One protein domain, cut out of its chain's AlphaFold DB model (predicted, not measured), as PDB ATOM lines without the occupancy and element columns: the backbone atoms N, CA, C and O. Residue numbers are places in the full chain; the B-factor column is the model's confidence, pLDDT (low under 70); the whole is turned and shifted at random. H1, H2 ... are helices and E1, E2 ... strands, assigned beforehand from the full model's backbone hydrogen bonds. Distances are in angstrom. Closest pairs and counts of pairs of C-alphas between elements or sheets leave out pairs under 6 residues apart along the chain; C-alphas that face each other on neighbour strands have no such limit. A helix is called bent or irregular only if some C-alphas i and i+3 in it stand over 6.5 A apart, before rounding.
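This is residues 11 to 115 of the 115 residues of an uncharacterized protein of Acinetobacter pittii (UniProt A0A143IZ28). A strongly twisted four-stranded sheet, E3 to E6, makes the core, with H3 over one face and H4 over the other. A separate hairpin of E1 and E2 lies at one end, with E2 meeting E3 and E1 meeting H4, while H2 stands on E3 and H1 only grazes the four-stranded sheet. The printed part has 105 residues, with four named helices and six named strands in the order H1 E1 E2 H2 H3 E3 E4 E5 E6 H4; both sheets are antiparallel, the larger in the order E3 - E4 - E5 - E6, and the class is mixed, helices and strands. The whole is compact and rounded, with a radius of gyration of the C-alphas of 12.5 A and spans of 35 by 28 by 24 A.

In the larger sheet, E3 is residues 64 to 69, 15.0 A long, with C-alpha 64 at (266.412, 166.740, 288.089). E4 is residues 74 to 78, E5 residues 84 to 88, and E6 residues 91 to 96, 16.1 A long. H3 is residues 48 to 59, 14.9 A, and H4 residues 99 to 109, 14.0 A, ending at C-alpha 109 (283.931, 181.901, 284.160). Both are only just irregular: C-alphas 53 and 56 of H3 are 6.8 A apart, and 106 and 109 of H4 are 6.9 A apart. H2 is residues 39 to 44. E1 is residues 21 to 25 and E2 residues 32 to 36. H1 is residues 11 to 17, with C-alpha 11 at (264.610, 165.508, 278.088).

E3, E4, E5 and E6 form a meander, each strand the antiparallel neighbour of the one before. Pairs within hydrogen-bond range are N 66 and O 76 at 2.9 A between E3 and E4, N 77 and O 85 at 2.9 A between E4 and E5, and N 86 and O 93 at 2.9 A between E5 and E6. H3 lies over E5 at a height over the sheet of 8.6 A. H4, on the opposite face, lies over E6 at 7.7 A; its closest C-alphas to E6 are Phe 102 and Gly 96, 4.4 A. H2, on the same face as H3, stands up from the sheet over E3. The closest C-alphas of E2 and E3 are Ser 35 and Gly 69, 4.4 A. In the hairpin E1 and E2, N 24 and O 33 are 2.9 A apart. Every O i to N i+4 pair is within hydrogen-bond range in H1 and H2, against 6 of 8 in H3 and 6 of 7 in H4.

The C-alphas farthest apart, Lys 30 and Glu 53, are 35.0 A apart. The printed part has no cut and no long link. Mean pLDDT of the printed part is 93.8, and no printed residue is under 70.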
ATOM      1  N   ILE A  11     264.634 166.368 279.286       97.19
ATOM      2  CA  ILE A  11     264.610 165.508 278.088       97.19
ATOM      3  C   ILE A  11     265.518 166.087 276.999       97.19
ATOM      4  O   ILE A  11     266.377 165.380 276.478       97.19
ATOM      5  N   VAL A  12     265.358 167.376 276.688       97.88
ATOM      6  CA  VAL A  12     266.159 168.067 275.667       97.88
ATOM      7  C   VAL A  12     267.643 168.058 276.033       97.88
ATOM      8  O   VAL A  12     268.487 167.793 275.175       97.88
ATOM      9  N   PHE A  13     267.969 168.316 277.302       97.88
ATOM     10  CA  PHE A  13     269.347 168.301 277.779       97.88
ATOM     11  C   PHE A  13     269.975 166.908 277.652       97.88
ATOM     12  O   PHE A  13     271.026 166.764 277.033       97.88
ATOM     13  N   VAL A  14     269.309 165.871 278.168       96.50
ATOM     14  CA  VAL A  14     269.797 164.485 278.129       96.50
ATOM     15  C   VAL A  14     269.974 164.006 276.687       96.50
ATOM     16  O   VAL A  14     271.013 163.451 276.355       96.50
ATOM     17  N   GLN A  15     269.021 164.278 275.794       97.31
ATOM     18  CA  GLN A  15     269.145 163.900 274.379       97.31
ATOM     19  C   GLN A  15     270.336 164.558 273.671       97.31
ATOM     20  O   GLN A  15     270.845 164.005 272.699       97.31
ATOM     21  N   SER A  16     270.755 165.736 274.133       97.44
ATOM     22  CA  SER A  16     271.815 166.516 273.489       97.44
ATOM     23  C   SER A  16     273.198 166.259 274.091       97.44
ATOM     24  O   SER A  16     274.193 166.351 273.377       97.44
ATOM     25  N   PHE A  17     273.268 165.986 275.397       96.94
ATOM     26  CA  PHE A  17     274.521 166.036 276.156       96.94
ATOM     27  C   PHE A  17     274.784 164.815 277.037       96.94
ATOM     28  O   PHE A  17     275.865 164.738 277.612       96.94
ATOM     29  N   ASN A  18     273.845 163.874 277.185       94.75
ATOM     30  CA  ASN A  18     274.110 162.689 278.001       94.75
ATOM     31  C   ASN A  18     275.273 161.875 277.402       94.75
ATOM     32  O   ASN A  18     275.436 161.835 276.186       94.75
ATOM     33  N   GLU A  19     276.074 161.245 278.262       94.12
ATOM     34  CA  GLU A  19     277.339 160.548 277.958       94.12
ATOM     35  C   GLU A  19     278.526 161.461 277.599       94.12
ATOM     36  O   GLU A  19     279.641 160.979 277.374       94.12
ATOM     37  N   LEU A  20     278.332 162.783 277.586       95.31
ATOM     38  CA  LEU A  20     279.424 163.724 277.385       95.31
ATOM     39  C   LEU A  20     280.307 163.790 278.637       95.31
ATOM     40  O   LEU A  20     279.840 164.098 279.731       95.31
ATOM     41  N   ASN A  21     281.605 163.556 278.448       94.25
ATOM     42  CA  ASN A  21     282.613 163.639 279.502       94.25
ATOM     43  C   ASN A  21     283.659 164.678 279.107       94.25
ATOM     44  O   ASN A  21     284.370 164.504 278.116       94.25
ATOM     45  N   ILE A  22     283.742 165.767 279.868       93.94
ATOM     46  CA  ILE A  22     284.602 166.908 279.540       93.94
ATOM     47  C   ILE A  22     285.664 167.060 280.613       93.94
ATOM     48  O   ILE A  22     285.341 167.281 281.775       93.94
ATOM     49  N   ALA A  23     286.928 167.008 280.197       93.25
ATOM     50  CA  ALA A  23     288.049 167.436 281.021       93.25
ATOM     51  C   ALA A  23     288.205 168.960 280.925       93.25
ATOM     52  O   ALA A  23     288.300 169.503 279.822       93.25
ATOM     53  N   HIS A  24     288.278 169.640 282.061       91.25
ATOM     54  CA  HIS A  24     288.470 171.088 282.140       91.25
ATOM     55  C   HIS A  24     289.360 171.450 283.331       91.25
ATOM     56  O   HIS A  24     289.729 170.596 284.133       91.25
ATOM     57  N   GLU A  25     289.744 172.719 283.442       89.31
ATOM     58  CA  GLU A  25     290.451 173.199 284.630       89.31
ATOM     59  C   GLU A  25     289.533 173.095 285.853       89.31
ATOM     60  O   GLU A  25     288.353 173.460 285.788       89.31
ATOM     61  N   ALA A  26     290.072 172.622 286.975       85.44
ATOM     62  CA  ALA A  26     289.337 172.544 288.227       85.44
ATOM     63  C   ALA A  26     288.839 173.924 288.661       85.44
ATOM     64  O   ALA A  26     289.466 174.954 288.384       85.44
ATOM     65  N   TYR A  27     287.724 173.955 289.396       79.19
ATOM     66  CA  TYR A  27     287.160 175.199 289.926       79.19
ATOM     67  C   TYR A  27     288.211 175.995 290.724       79.19
ATOM     68  O   TYR A  27     288.395 177.195 290.498       79.19
ATOM     69  N   ARG A  28     288.998 175.304 291.561       81.00
ATOM     70  CA  ARG A  28     290.151 175.847 292.299       81.00
ATOM     71  C   ARG A  28     291.407 175.016 292.037       81.00
ATOM     72  O   ARG A  28     291.327 173.802 291.912       81.00
ATOM     73  N   GLY A  29     292.567 175.672 292.033       81.31
ATOM     74  CA  GLY A  29     293.865 175.020 291.823       81.31
ATOM     75  C   GLY A  29     294.317 175.015 290.360       81.31
ATOM     76  O   GLY A  29     293.827 175.802 289.554       81.31
ATOM     77  N   LYS A  30     295.306 174.166 290.054       79.56
ATOM     78  CA  LYS A  30     295.880 173.958 288.705       79.56
ATOM     79  C   LYS A  30     295.652 172.532 288.189       79.56
ATOM     80  O   LYS A  30     296.353 172.071 287.293       79.56
ATOM     81  N   GLU A  31     294.767 171.800 288.851       87.19
ATOM     82  CA  GLU A  31     294.459 170.418 288.512       87.19
ATOM     83  C   GLU A  31     293.365 170.373 287.450       87.19
ATOM     84  O   GLU A  31     292.606 171.329 287.273       87.19
ATOM     85  N   LYS A  32     293.289 169.246 286.743       88.94
ATOM     86  CA  LYS A  32     292.165 168.970 285.856       88.94
ATOM     87  C   LYS A  32     291.017 168.382 286.656       88.94
ATOM     88  O   LYS A  32     291.236 167.597 287.570       88.94
ATOM     89  N   ASP A  33     289.816 168.732 286.243       90.19
ATOM     90  CA  ASP A  33     288.563 168.189 286.737       90.19
ATOM     91  C   ASP A  33     287.750 167.646 285.560       90.19
ATOM     92  O   ASP A  33     288.076 167.884 284.389       90.19
ATOM     93  N   PHE A  34     286.716 166.880 285.881       92.75
ATOM     94  CA  PHE A  34     285.862 166.232 284.905       92.75
ATOM     95  C   PHE A  34     284.398 166.515 285.210       92.75
ATOM     96  O   PHE A  34     283.927 166.299 286.325       92.75
ATOM     97  N   SER A  35     283.678 166.954 284.182       95.00
ATOM     98  CA  SER A  35     282.219 166.992 284.180       95.00
ATOM     99  C   SER A  35     281.689 165.784 283.411       95.00
ATOM    100  O   SER A  35     281.992 165.633 282.223       95.00
ATOM    101  N   TYR A  36     280.904 164.947 284.088       95.81
ATOM    102  CA  TYR A  36     280.254 163.750 283.556       95.81
ATOM    103  C   TYR A  36     278.757 164.010 283.409       95.81
ATOM    104  O   TYR A  36     278.031 164.083 284.400       95.81
ATOM    105  N   PHE A  37     278.262 164.127 282.183       96.88
ATOM    106  CA  PHE A  37     276.833 164.295 281.927       96.88
ATOM    107  C   PHE A  37     276.167 162.927 281.798       96.88
ATOM    108  O   PHE A  37     275.860 162.466 280.707       96.88
ATOM    109  N   ASP A  38     275.978 162.249 282.927       95.31
ATOM    110  CA  ASP A  38     275.257 160.978 283.015       95.31
ATOM    111  C   ASP A  38     274.111 161.118 284.018       95.31
ATOM    112  O   ASP A  38     274.301 161.075 285.235       95.31
ATOM    113  N   SER A  39     272.901 161.294 283.489       93.31
ATOM    114  CA  SER A  39     271.686 161.455 284.292       93.31
ATOM    115  C   SER A  39     271.343 160.218 285.128       93.31
ATOM    116  O   SER A  39     270.814 160.352 286.233       93.31
ATOM    117  N   ILE A  40     271.668 159.009 284.655       92.88
ATOM    118  CA  ILE A  40     271.407 157.765 285.392       92.88
ATOM    119  C   ILE A  40     272.358 157.671 286.579       92.88
ATOM    120  O   ILE A  40     271.920 157.335 287.680       92.88
ATOM    121  N   LYS A  41     273.642 157.960 286.356       93.19
ATOM    122  CA  LYS A  41     274.644 157.978 287.421       93.19
ATOM    123  C   LYS A  41     274.326 159.064 288.450       93.19
ATOM    124  O   LYS A  41     274.167 158.743 289.621       93.19
ATOM    125  N   ALA A  42     274.094 160.298 288.001       93.69
ATOM    126  CA  ALA A  42     273.759 161.419 288.877       93.69
ATOM    127  C   ALA A  42     272.518 161.146 289.743       93.69
ATOM    128  O   ALA A  42     272.486 161.508 290.911       93.69
ATOM    129  N   THR A  43     271.511 160.456 289.198       92.62
ATOM    130  CA  THR A  43     270.302 160.084 289.953       92.62
ATOM    131  C   THR A  43     270.563 159.019 291.025       92.62
ATOM    132  O   THR A  43     269.831 158.962 292.010       92.62
ATOM    133  N   LYS A  44     271.559 158.147 290.834       90.38
ATOM    134  CA  LYS A  44     271.911 157.086 291.795       90.38
ATOM    135  C   LYS A  44     272.832 157.574 292.909       90.38
ATOM    136  O   LYS A  44     272.770 157.016 294.000       90.38
ATOM    137  N   ASP A  45     273.661 158.571 292.620       87.75
ATOM    138  CA  ASP A  45     274.705 159.052 293.531       87.75
ATOM    139  C   ASP A  45     274.193 160.084 294.553       87.75
ATOM    140  O   ASP A  45     274.929 160.467 295.458       87.75
ATOM    141  N   ILE A  46     272.922 160.494 294.462       90.06
ATOM    142  CA  ILE A  46     272.290 161.427 295.400       90.06
ATOM    143  C   ILE A  46     271.050 160.828 296.071       90.06
ATOM    144  O   ILE A  46     270.218 160.191 295.422       90.06
ATOM    145  N   ASP A  47     270.902 161.075 297.376       91.06
ATOM    146  CA  ASP A  47     269.660 160.787 298.097       91.06
ATOM    147  C   ASP A  47     268.563 161.770 297.639       91.06
ATOM    148  O   ASP A  47     268.734 162.985 297.792       91.06
ATOM    149  N   PRO A  48     267.427 161.291 297.097       91.56
ATOM    150  CA  PRO A  48     266.337 162.160 296.668       91.56
ATOM    151  C   PRO A  48     265.813 163.105 297.760       91.56
ATOM    152  O   PRO A  48     265.295 164.168 297.420       91.56
ATOM    153  N   ALA A  49     265.970 162.773 299.048       92.06
ATOM    154  CA  ALA A  49     265.589 163.658 300.150       92.06
ATOM    155  C   ALA A  49     266.327 165.007 300.092       92.06
ATOM    156  O   ALA A  49     265.691 166.047 300.241       92.06
ATOM    157  N   TRP A  50     267.623 165.025 299.747       92.38
ATOM    158  CA  TRP A  50     268.372 166.278 299.550       92.38
ATOM    159  C   TRP A  50     267.758 167.150 298.454       92.38
ATOM    160  O   TRP A  50     267.701 168.374 298.568       92.38
ATOM    161  N   ILE A  51     267.263 166.528 297.386       92.75
ATOM    162  CA  ILE A  51     266.655 167.262 296.279       92.75
ATOM    163  C   ILE A  51     265.320 167.854 296.719       92.75
ATOM    164  O   ILE A  51     265.102 169.050 296.546       92.75
ATOM    165  N   PHE A  52     264.431 167.038 297.287       92.31
ATOM    166  CA  PHE A  52     263.057 167.453 297.572       92.31
ATOM    167  C   PHE A  52     262.921 168.322 298.823       92.31
ATOM    168  O   PHE A  52     262.077 169.217 298.844       92.31
ATOM    169  N   GLU A  53     263.727 168.067 299.852       92.38
ATOM    170  CA  GLU A  53     263.601 168.722 301.156       92.38
ATOM    171  C   GLU A  53     264.521 169.939 301.298       92.38
ATOM    172  O   GLU A  53     264.228 170.814 302.103       92.38
ATOM    173  N   GLU A  54     265.574 170.058 300.480       94.19
ATOM    174  CA  GLU A  54     266.538 171.162 300.580       94.19
ATOM    175  C   GLU A  54     266.676 171.930 299.259       94.19
ATOM    176  O   GLU A  54     266.349 173.117 299.169       94.19
ATOM    177  N   TYR A  55     267.147 171.272 298.198       96.06
ATOM    178  CA  TYR A  55     267.574 171.969 296.982       96.06
ATOM    179  C   TYR A  55     266.408 172.548 296.180       96.06
ATOM    180  O   TYR A  55     266.479 173.693 295.734       96.06
ATOM    181  N   SER A  56     265.308 171.809 296.034       95.50
ATOM    182  CA  SER A  56     264.104 172.302 295.358       95.50
ATOM    183  C   SER A  56     263.449 173.464 296.103       95.50
ATOM    184  O   SER A  56     262.899 174.356 295.456       95.50
ATOM    185  N   LEU A  57     263.551 173.505 297.438       95.31
ATOM    186  CA  LEU A  57     263.073 174.642 298.228       95.31
ATOM    187  C   LEU A  57     263.929 175.884 297.970       95.31
ATOM    188  O   LEU A  57     263.384 176.940 297.663       95.31
ATOM    189  N   LYS A  58     265.263 175.750 298.012       96.69
ATOM    190  CA  LYS A  58     266.200 176.851 297.716       96.69
ATOM    191  C   LYS A  58     266.098 177.351 296.271       96.69
ATOM    192  O   LYS A  58     266.282 178.535 296.009       96.69
ATOM    193  N   ALA A  59     265.827 176.454 295.323       96.69
ATOM    194  CA  ALA A  59     265.649 176.794 293.913       96.69
ATOM    195  C   ALA A  59     264.253 177.350 293.585       96.69
ATOM    196  O   ALA A  59     264.070 177.866 292.480       96.69
ATOM    197  N   GLU A  60     263.289 177.207 294.504       96.81
ATOM    198  CA  GLU A  60     261.857 177.440 294.276       96.81
ATOM    199  C   GLU A  60     261.340 176.712 293.015       96.81
ATOM    200  O   GLU A  60     260.528 177.240 292.251       96.81
ATOM    201  N   SER A  61     261.857 175.503 292.752       96.69
ATOM    202  CA  SER A  61     261.619 174.766 291.504       96.69
ATOM    203  C   SER A  61     261.855 173.260 291.656       96.69
ATOM    204  O   SER A  61     262.663 172.814 292.474       96.69
ATOM    205  N   ASP A  62     261.175 172.463 290.829       95.94
ATOM    206  CA  ASP A  62     261.454 171.028 290.704       95.94
ATOM    207  C   ASP A  62     262.854 170.837 290.094       95.94
ATOM    208  O   ASP A  62     263.201 171.513 289.126       95.94
ATOM    209  N   LEU A  63     263.645 169.897 290.611       97.00
ATOM    210  CA  LEU A  63     265.004 169.646 290.128       97.00
ATOM    211  C   LEU A  63     265.183 168.205 289.652       97.00
ATOM    212  O   LEU A  63     264.637 167.262 290.229       97.00
ATOM    213  N   LEU A  64     265.986 168.041 288.600       96.69
ATOM    214  CA  LEU A  64     266.412 166.740 288.089       96.69
ATOM    215  C   LEU A  64     267.933 166.659 287.998       96.69
ATOM    216  O   LEU A  64     268.528 167.546 287.382       96.69
ATOM    217  N   PRO A  65     268.557 165.592 288.532       96.81
ATOM    218  CA  PRO A  65     269.971 165.316 288.312       96.81
ATOM    219  C   PRO A  65     270.261 165.073 286.825       96.81
ATOM    220  O   PRO A  65     269.546 164.326 286.154       96.81
ATOM    221  N   ILE A  66     271.321 165.688 286.306       97.12
ATOM    222  CA  ILE A  66     271.726 165.587 284.889       97.12
ATOM    223  C   ILE A  66     273.207 165.271 284.687       97.12
ATOM    224  O   ILE A  66     273.633 165.022 283.560       97.12
ATOM    225  N   GLY A  67     274.000 165.290 285.751       97.06
ATOM    226  CA  GLY A  67     275.420 165.001 285.674       97.06
ATOM    227  C   GLY A  67     276.125 165.238 286.995       97.06
ATOM    228  O   GLY A  67     275.505 165.595 287.994       97.06
ATOM    229  N   LEU A  68     277.432 165.042 286.967       96.25
ATOM    230  CA  LEU A  68     278.326 165.150 288.105       96.25
ATOM    231  C   LEU A  68     279.555 165.963 287.703       96.25
ATOM    232  O   LEU A  68     280.013 165.887 286.563       96.25
ATOM    233  N   GLY A  69     280.122 166.694 288.648       92.06
ATOM    234  CA  GLY A  69     281.410 167.352 288.502       92.06
ATOM    235  C   GLY A  69     282.137 167.439 289.831       92.06
ATOM    236  O   GLY A  69     281.699 166.867 290.827       92.06
ATOM    237  N   TYR A  70     283.259 168.152 289.848       85.12
ATOM    238  CA  TYR A  70     284.103 168.291 291.027       85.12
ATOM    239  C   TYR A  70     284.511 166.948 291.636       85.12
ATOM    240  O   TYR A  70     284.184 166.637 292.778       85.12
ATOM    241  N   SER A  71     285.203 166.125 290.838       82.44
ATOM    242  CA  SER A  71     285.540 164.738 291.207       82.44
ATOM    243  C   SER A  71     284.323 163.919 291.660       82.44
ATOM    244  O   SER A  71     284.411 163.122 292.587       82.44
ATOM    245  N   GLU A  72     283.186 164.136 290.996       84.44
ATOM    246  CA  GLU A  72     281.894 163.488 291.270       84.44
ATOM    247  C   GLU A  72     281.223 163.891 292.592       84.44
ATOM    248  O   GLU A  72     280.166 163.364 292.926       84.44
ATOM    249  N   HIS A  73     281.775 164.864 293.320       88.94
ATOM    250  CA  HIS A  73     281.166 165.359 294.552       88.94
ATOM    251  C   HIS A  73     280.003 166.317 294.298       88.94
ATOM    252  O   HIS A  73     279.080 166.358 295.100       88.94
ATOM    253  N   LEU A  74     280.024 167.081 293.203       93.88
ATOM    254  CA  LEU A  74     278.990 168.061 292.876       93.88
ATOM    255  C   LEU A  74     277.980 167.455 291.900       93.88
ATOM    256  O   LEU A  74     278.322 167.181 290.751       93.88
ATOM    257  N   THR A  75     276.723 167.318 292.315       97.19
ATOM    258  CA  THR A  75     275.642 166.919 291.404       97.19
ATOM    259  C   THR A  75     275.115 168.133 290.651       97.19
ATOM    260  O   THR A  75     274.810 169.160 291.258       97.19
ATOM    261  N   TYR A  76     275.001 168.023 289.329       97.88
ATOM    262  CA  TYR A  76     274.374 169.027 288.477       97.88
ATOM    263  C   TYR A  76     272.883 168.763 288.338       97.88
ATOM    264  O   TYR A  76     272.468 167.637 288.056       97.88
ATOM    265  N   PHE A  77     272.094 169.829 288.439       98.00
ATOM    266  CA  PHE A  77     270.649 169.784 288.267       98.00
ATOM    267  C   PHE A  77     270.181 170.742 287.185       98.00
ATOM    268  O   PHE A  77     270.805 171.772 286.924       98.00
ATOM    269  N   ILE A  78     269.034 170.414 286.611       98.44
ATOM    270  CA  ILE A  78     268.254 171.288 285.741       98.44
ATOM    271  C   ILE A  78     266.855 171.458 286.331       98.44
ATOM    272  O   ILE A  78     266.373 170.560 287.020       98.44
ATOM    273  N   ASP A  79     266.204 172.579 286.036       97.81
ATOM    274  CA  ASP A  79     264.798 172.831 286.357       97.81
ATOM    275  C   ASP A  79     263.912 172.902 285.086       97.81
ATOM    276  O   ASP A  79     264.427 172.935 283.958       97.81
ATOM    277  N   PRO A  80     262.572 172.968 285.214       97.94
ATOM    278  CA  PRO A  80     261.659 173.087 284.076       97.94
ATOM    279  C   PRO A  80     261.906 174.293 283.150       97.94
ATOM    280  O   PRO A  80     261.454 174.274 282.005       97.94
ATOM    281  N   SER A  81     262.611 175.325 283.623       97.62
ATOM    282  CA  SER A  81     262.859 176.595 282.933       97.62
ATOM    283  C   SER A  81     264.268 176.706 282.335       97.62
ATOM    284  O   SER A  81     264.658 177.801 281.936       97.62
ATOM    285  N   PHE A  82     265.031 175.607 282.256       97.69
ATOM    286  CA  PHE A  82     266.441 175.600 281.830       97.69
ATOM    287  C   PHE A  82     267.384 176.401 282.742       97.69
ATOM    288  O   PHE A  82     268.436 176.870 282.300       97.69
ATOM    289  N   LYS A  83     267.050 176.531 284.025       98.44
ATOM    290  CA  LYS A  83     268.020 176.944 285.036       98.44
ATOM    291  C   LYS A  83     268.815 175.736 285.498       98.44
ATOM    292  O   LYS A  83     268.292 174.625 285.580       98.44
ATOM    293  N   PHE A  84     270.082 175.978 285.790       98.44
ATOM    294  CA  PHE A  84     271.052 174.958 286.144       98.44
ATOM    295  C   PHE A  84     271.649 175.236 287.511       98.44
ATOM    296  O   PHE A  84     271.975 176.384 287.832       98.44
ATOM    297  N   TYR A  85     271.828 174.172 288.281       98.44
ATOM    298  CA  TYR A  85     272.249 174.234 289.674       98.44
ATOM    299  C   TYR A  85     273.314 173.182 289.966       98.44
ATOM    300  O   TYR A  85     273.468 172.216 289.218       98.44
ATOM    301  N   GLY A  86     274.038 173.381 291.061       97.31
ATOM    302  CA  GLY A  86     274.988 172.426 291.610       97.31
ATOM    303  C   GLY A  86     274.753 172.248 293.102       97.31
ATOM    304  O   GLY A  86     274.504 173.233 293.796       97.31
ATOM    305  N   GLY A  87     274.846 171.017 293.599       95.88
ATOM    306  CA  GLY A  87     274.684 170.728 295.023       95.88
ATOM    307  C   GLY A  87     275.542 169.568 295.510       95.88
ATOM    308  O   GLY A  87     275.780 168.617 294.761       95.88
ATOM    309  N   TYR A  88     276.016 169.689 296.748       93.62
ATOM    310  CA  TYR A  88     276.614 168.623 297.555       93.62
ATOM    311  C   TYR A  88     276.488 169.000 299.029       93.62
ATOM    312  O   TYR A  88     276.738 170.152 299.380       93.62
ATOM    313  N   ASP A  89     276.107 168.051 299.882       88.75
ATOM    314  CA  ASP A  89     275.864 168.297 301.307       88.75
ATOM    315  C   ASP A  89     275.044 169.592 301.540       88.75
ATOM    316  O   ASP A  89     273.990 169.793 300.929       88.75
ATOM    317  N   ASP A  90     275.535 170.504 302.382       88.56
ATOM    318  CA  ASP A  90     274.921 171.794 302.701       88.56
ATOM    319  C   ASP A  90     275.151 172.886 301.637       88.56
ATOM    320  O   ASP A  90     274.499 173.940 301.664       88.56
ATOM    321  N   TYR A  91     276.034 172.639 300.668       93.75
ATOM    322  CA  TYR A  91     276.312 173.547 299.566       93.75
ATOM    323  C   TYR A  91     275.287 173.394 298.440       93.75
ATOM    324  O   TYR A  91     275.089 172.316 297.880       93.75
ATOM    325  N   PHE A  92     274.686 174.514 298.039       97.06
ATOM    326  CA  PHE A  92     273.821 174.590 296.869       97.06
ATOM    327  C   PHE A  92     274.031 175.919 296.142       97.06
ATOM    328  O   PHE A  92     274.172 176.973 296.767       97.06
ATOM    329  N   CYS A  93     274.086 175.886 294.814       97.12
ATOM    330  CA  CYS A  93     274.299 177.081 294.013       97.12
ATOM    331  C   CYS A  93     273.548 177.044 292.688       97.12
ATOM    332  O   CYS A  93     273.287 175.996 292.100       97.12
ATOM    333  N   LYS A  94     273.255 178.235 292.179       98.06
ATOM    334  CA  LYS A  94     272.854 178.461 290.801       98.06
ATOM    335  C   LYS A  94     274.097 178.610 289.926       98.06
ATOM    336  O   LYS A  94     274.975 179.424 290.217       98.06
ATOM    337  N   ILE A  95     274.135 177.857 288.831       97.56
ATOM    338  CA  ILE A  95     275.237 177.845 287.863       97.56
ATOM    339  C   ILE A  95     274.873 178.639 286.608       97.56
ATOM    340  O   ILE A  95     275.717 179.356 286.093       97.56
ATOM    341  N   GLY A  96     273.644 178.548 286.093       97.94
ATOM    342  CA  GLY A  96     273.275 179.240 284.852       97.94
ATOM    343  C   GLY A  96     271.771 179.301 284.594       97.94
ATOM    344  O   GLY A  96     271.000 178.586 285.223       97.94
ATOM    345  N   ASP A  97     271.364 180.152 283.653       97.56
ATOM    346  CA  ASP A  97     269.965 180.356 283.218       97.56
ATOM    347  C   ASP A  97     269.693 179.814 281.803       97.56
ATOM    348  O   ASP A  97     268.656 180.063 281.194       97.56
ATOM    349  N   SER A  98     270.682 179.135 281.230       97.56
ATOM    350  CA  SER A  98     270.645 178.518 279.910       97.56
ATOM    351  C   SER A  98     271.789 177.517 279.782       97.56
ATOM    352  O   SER A  98     272.796 177.631 280.489       97.56
ATOM    353  N   VAL A  99     271.684 176.605 278.814       97.00
ATOM    354  CA  VAL A  99     272.744 175.636 278.480       97.00
ATOM    355  C   VAL A  99     274.084 176.337 278.230       97.00
ATOM    356  O   VAL A  99     275.116 175.910 278.740       97.00
ATOM    357  N   ASN A 100     274.073 177.451 277.491       97.19
ATOM    358  CA  ASN A 100     275.296 178.184 277.173       97.19
ATOM    359  C   ASN A 100     275.929 178.804 278.425       97.19
ATOM    360  O   ASN A 100     277.115 178.616 278.670       97.19
ATOM    361  N   SER A 101     275.136 179.495 279.255       97.88
ATOM    362  CA  SER A 101     275.649 180.062 280.511       97.88
ATOM    363  C   SER A 101     276.135 178.984 281.481       97.88
ATOM    364  O   SER A 101     277.128 179.191 282.164       97.88
ATOM    365  N   PHE A 102     275.476 177.823 281.506       97.38
ATOM    366  CA  PHE A 102     275.858 176.696 282.348       97.38
ATOM    367  C   PHE A 102     277.251 176.175 281.991       97.38
ATOM    368  O   PHE A 102     278.140 176.173 282.841       97.38
ATOM    369  N   PHE A 103     277.480 175.825 280.722       96.38
ATOM    370  CA  PHE A 103     278.797 175.370 280.279       96.38
ATOM    371  C   PHE A 103     279.861 176.458 280.410       96.38
ATOM    372  O   PHE A 103     280.978 176.173 280.838       96.38
ATOM    373  N   ASN A 104     279.520 177.710 280.095       96.19
ATOM    374  CA  ASN A 104     280.459 178.816 280.226       96.19
ATOM    375  C   ASN A 104     280.920 179.007 281.681       96.19
ATOM    376  O   ASN A 104     282.111 179.174 281.944       96.19
ATOM    377  N   ASN A 105     279.992 178.899 282.632       95.31
ATOM    378  CA  ASN A 105     280.295 179.046 284.049       95.31
ATOM    379  C   ASN A 105     281.045 177.843 284.617       95.31
ATOM    380  O   ASN A 105     281.911 178.043 285.460       95.31
ATOM    381  N   ILE A 106     280.789 176.620 284.153       93.56
ATOM    382  CA  ILE A 106     281.574 175.459 284.598       93.56
ATOM    383  C   ILE A 106     283.006 175.523 284.053       93.56
ATOM    384  O   ILE A 106     283.956 175.317 284.808       93.56
ATOM    385  N   PHE A 107     283.180 175.814 282.761       92.31
ATOM    386  CA  PHE A 107     284.468 175.609 282.091       92.31
ATOM    387  C   PHE A 107     285.375 176.837 282.052       92.31
ATOM    388  O   PHE A 107     286.590 176.675 281.947       92.31
ATOM    389  N   TYR A 108     284.821 178.050 282.138       91.12
ATOM    390  CA  TYR A 108     285.592 179.276 281.927       91.12
ATOM    391  C   TYR A 108     285.404 180.292 283.053       91.12
ATOM    392  O   TYR A 108     286.379 180.670 283.701       91.12
ATOM    393  N   GLU A 109     284.170 180.734 283.303       92.19
ATOM    394  CA  GLU A 109     283.931 181.901 284.160       92.19
ATOM    395  C   GLU A 109     283.861 181.585 285.653       92.19
ATOM    396  O   GLU A 109     284.180 182.448 286.467       92.19
ATOM    397  N   LYS A 110     283.462 180.364 286.034       89.19
ATOM    398  CA  LYS A 110     283.371 179.922 287.439       89.19
ATOM    399  C   LYS A 110     282.407 180.766 288.291       89.19
ATOM    400  O   LYS A 110     282.541 180.849 289.515       89.19
ATOM    401  N   ASN A 111     281.404 181.355 287.641       91.19
ATOM    402  CA  ASN A 111     280.399 182.230 288.242       91.19
ATOM    403  C   ASN A 111     279.245 181.424 288.857       91.19
ATOM    404  O   ASN A 111     278.203 181.238 288.231       91.19
ATOM    405  N   PHE A 112     279.438 180.928 290.081       93.75
ATOM    406  CA  PHE A 112     278.413 180.196 290.834       93.75
ATOM    407  C   PHE A 112     277.817 181.090 291.927       93.75
ATOM    408  O   PHE A 112     278.554 181.699 292.703       93.75
ATOM    409  N   ILE A 113     276.487 181.160 291.999       95.69
ATOM    410  CA  ILE A 113     275.760 181.980 292.978       95.69
ATOM    411  C   ILE A 113     275.192 181.051 294.047       95.69
ATOM    412  O   ILE A 113     274.287 180.273 293.758       95.69
ATOM    413  N   GLN A 114     275.730 181.108 295.264       95.25
ATOM    414  CA  GLN A 114     275.246 180.289 296.378       95.25
ATOM    415  C   GLN A 114     273.821 180.692 296.790       95.25
ATOM    416  O   GLN A 114     273.503 181.884 296.794       95.25
ATOM    417  N   LEU A 115     272.996 179.692 297.121       91.50
ATOM    418  CA  LEU A 115     271.600 179.829 297.548       91.50
ATOM    419  C   LEU A 115     271.384 179.275 298.962       91.50
ATOM    420  O   LEU A 115     271.981 178.223 299.304       91.50
TER     421      LEU A 115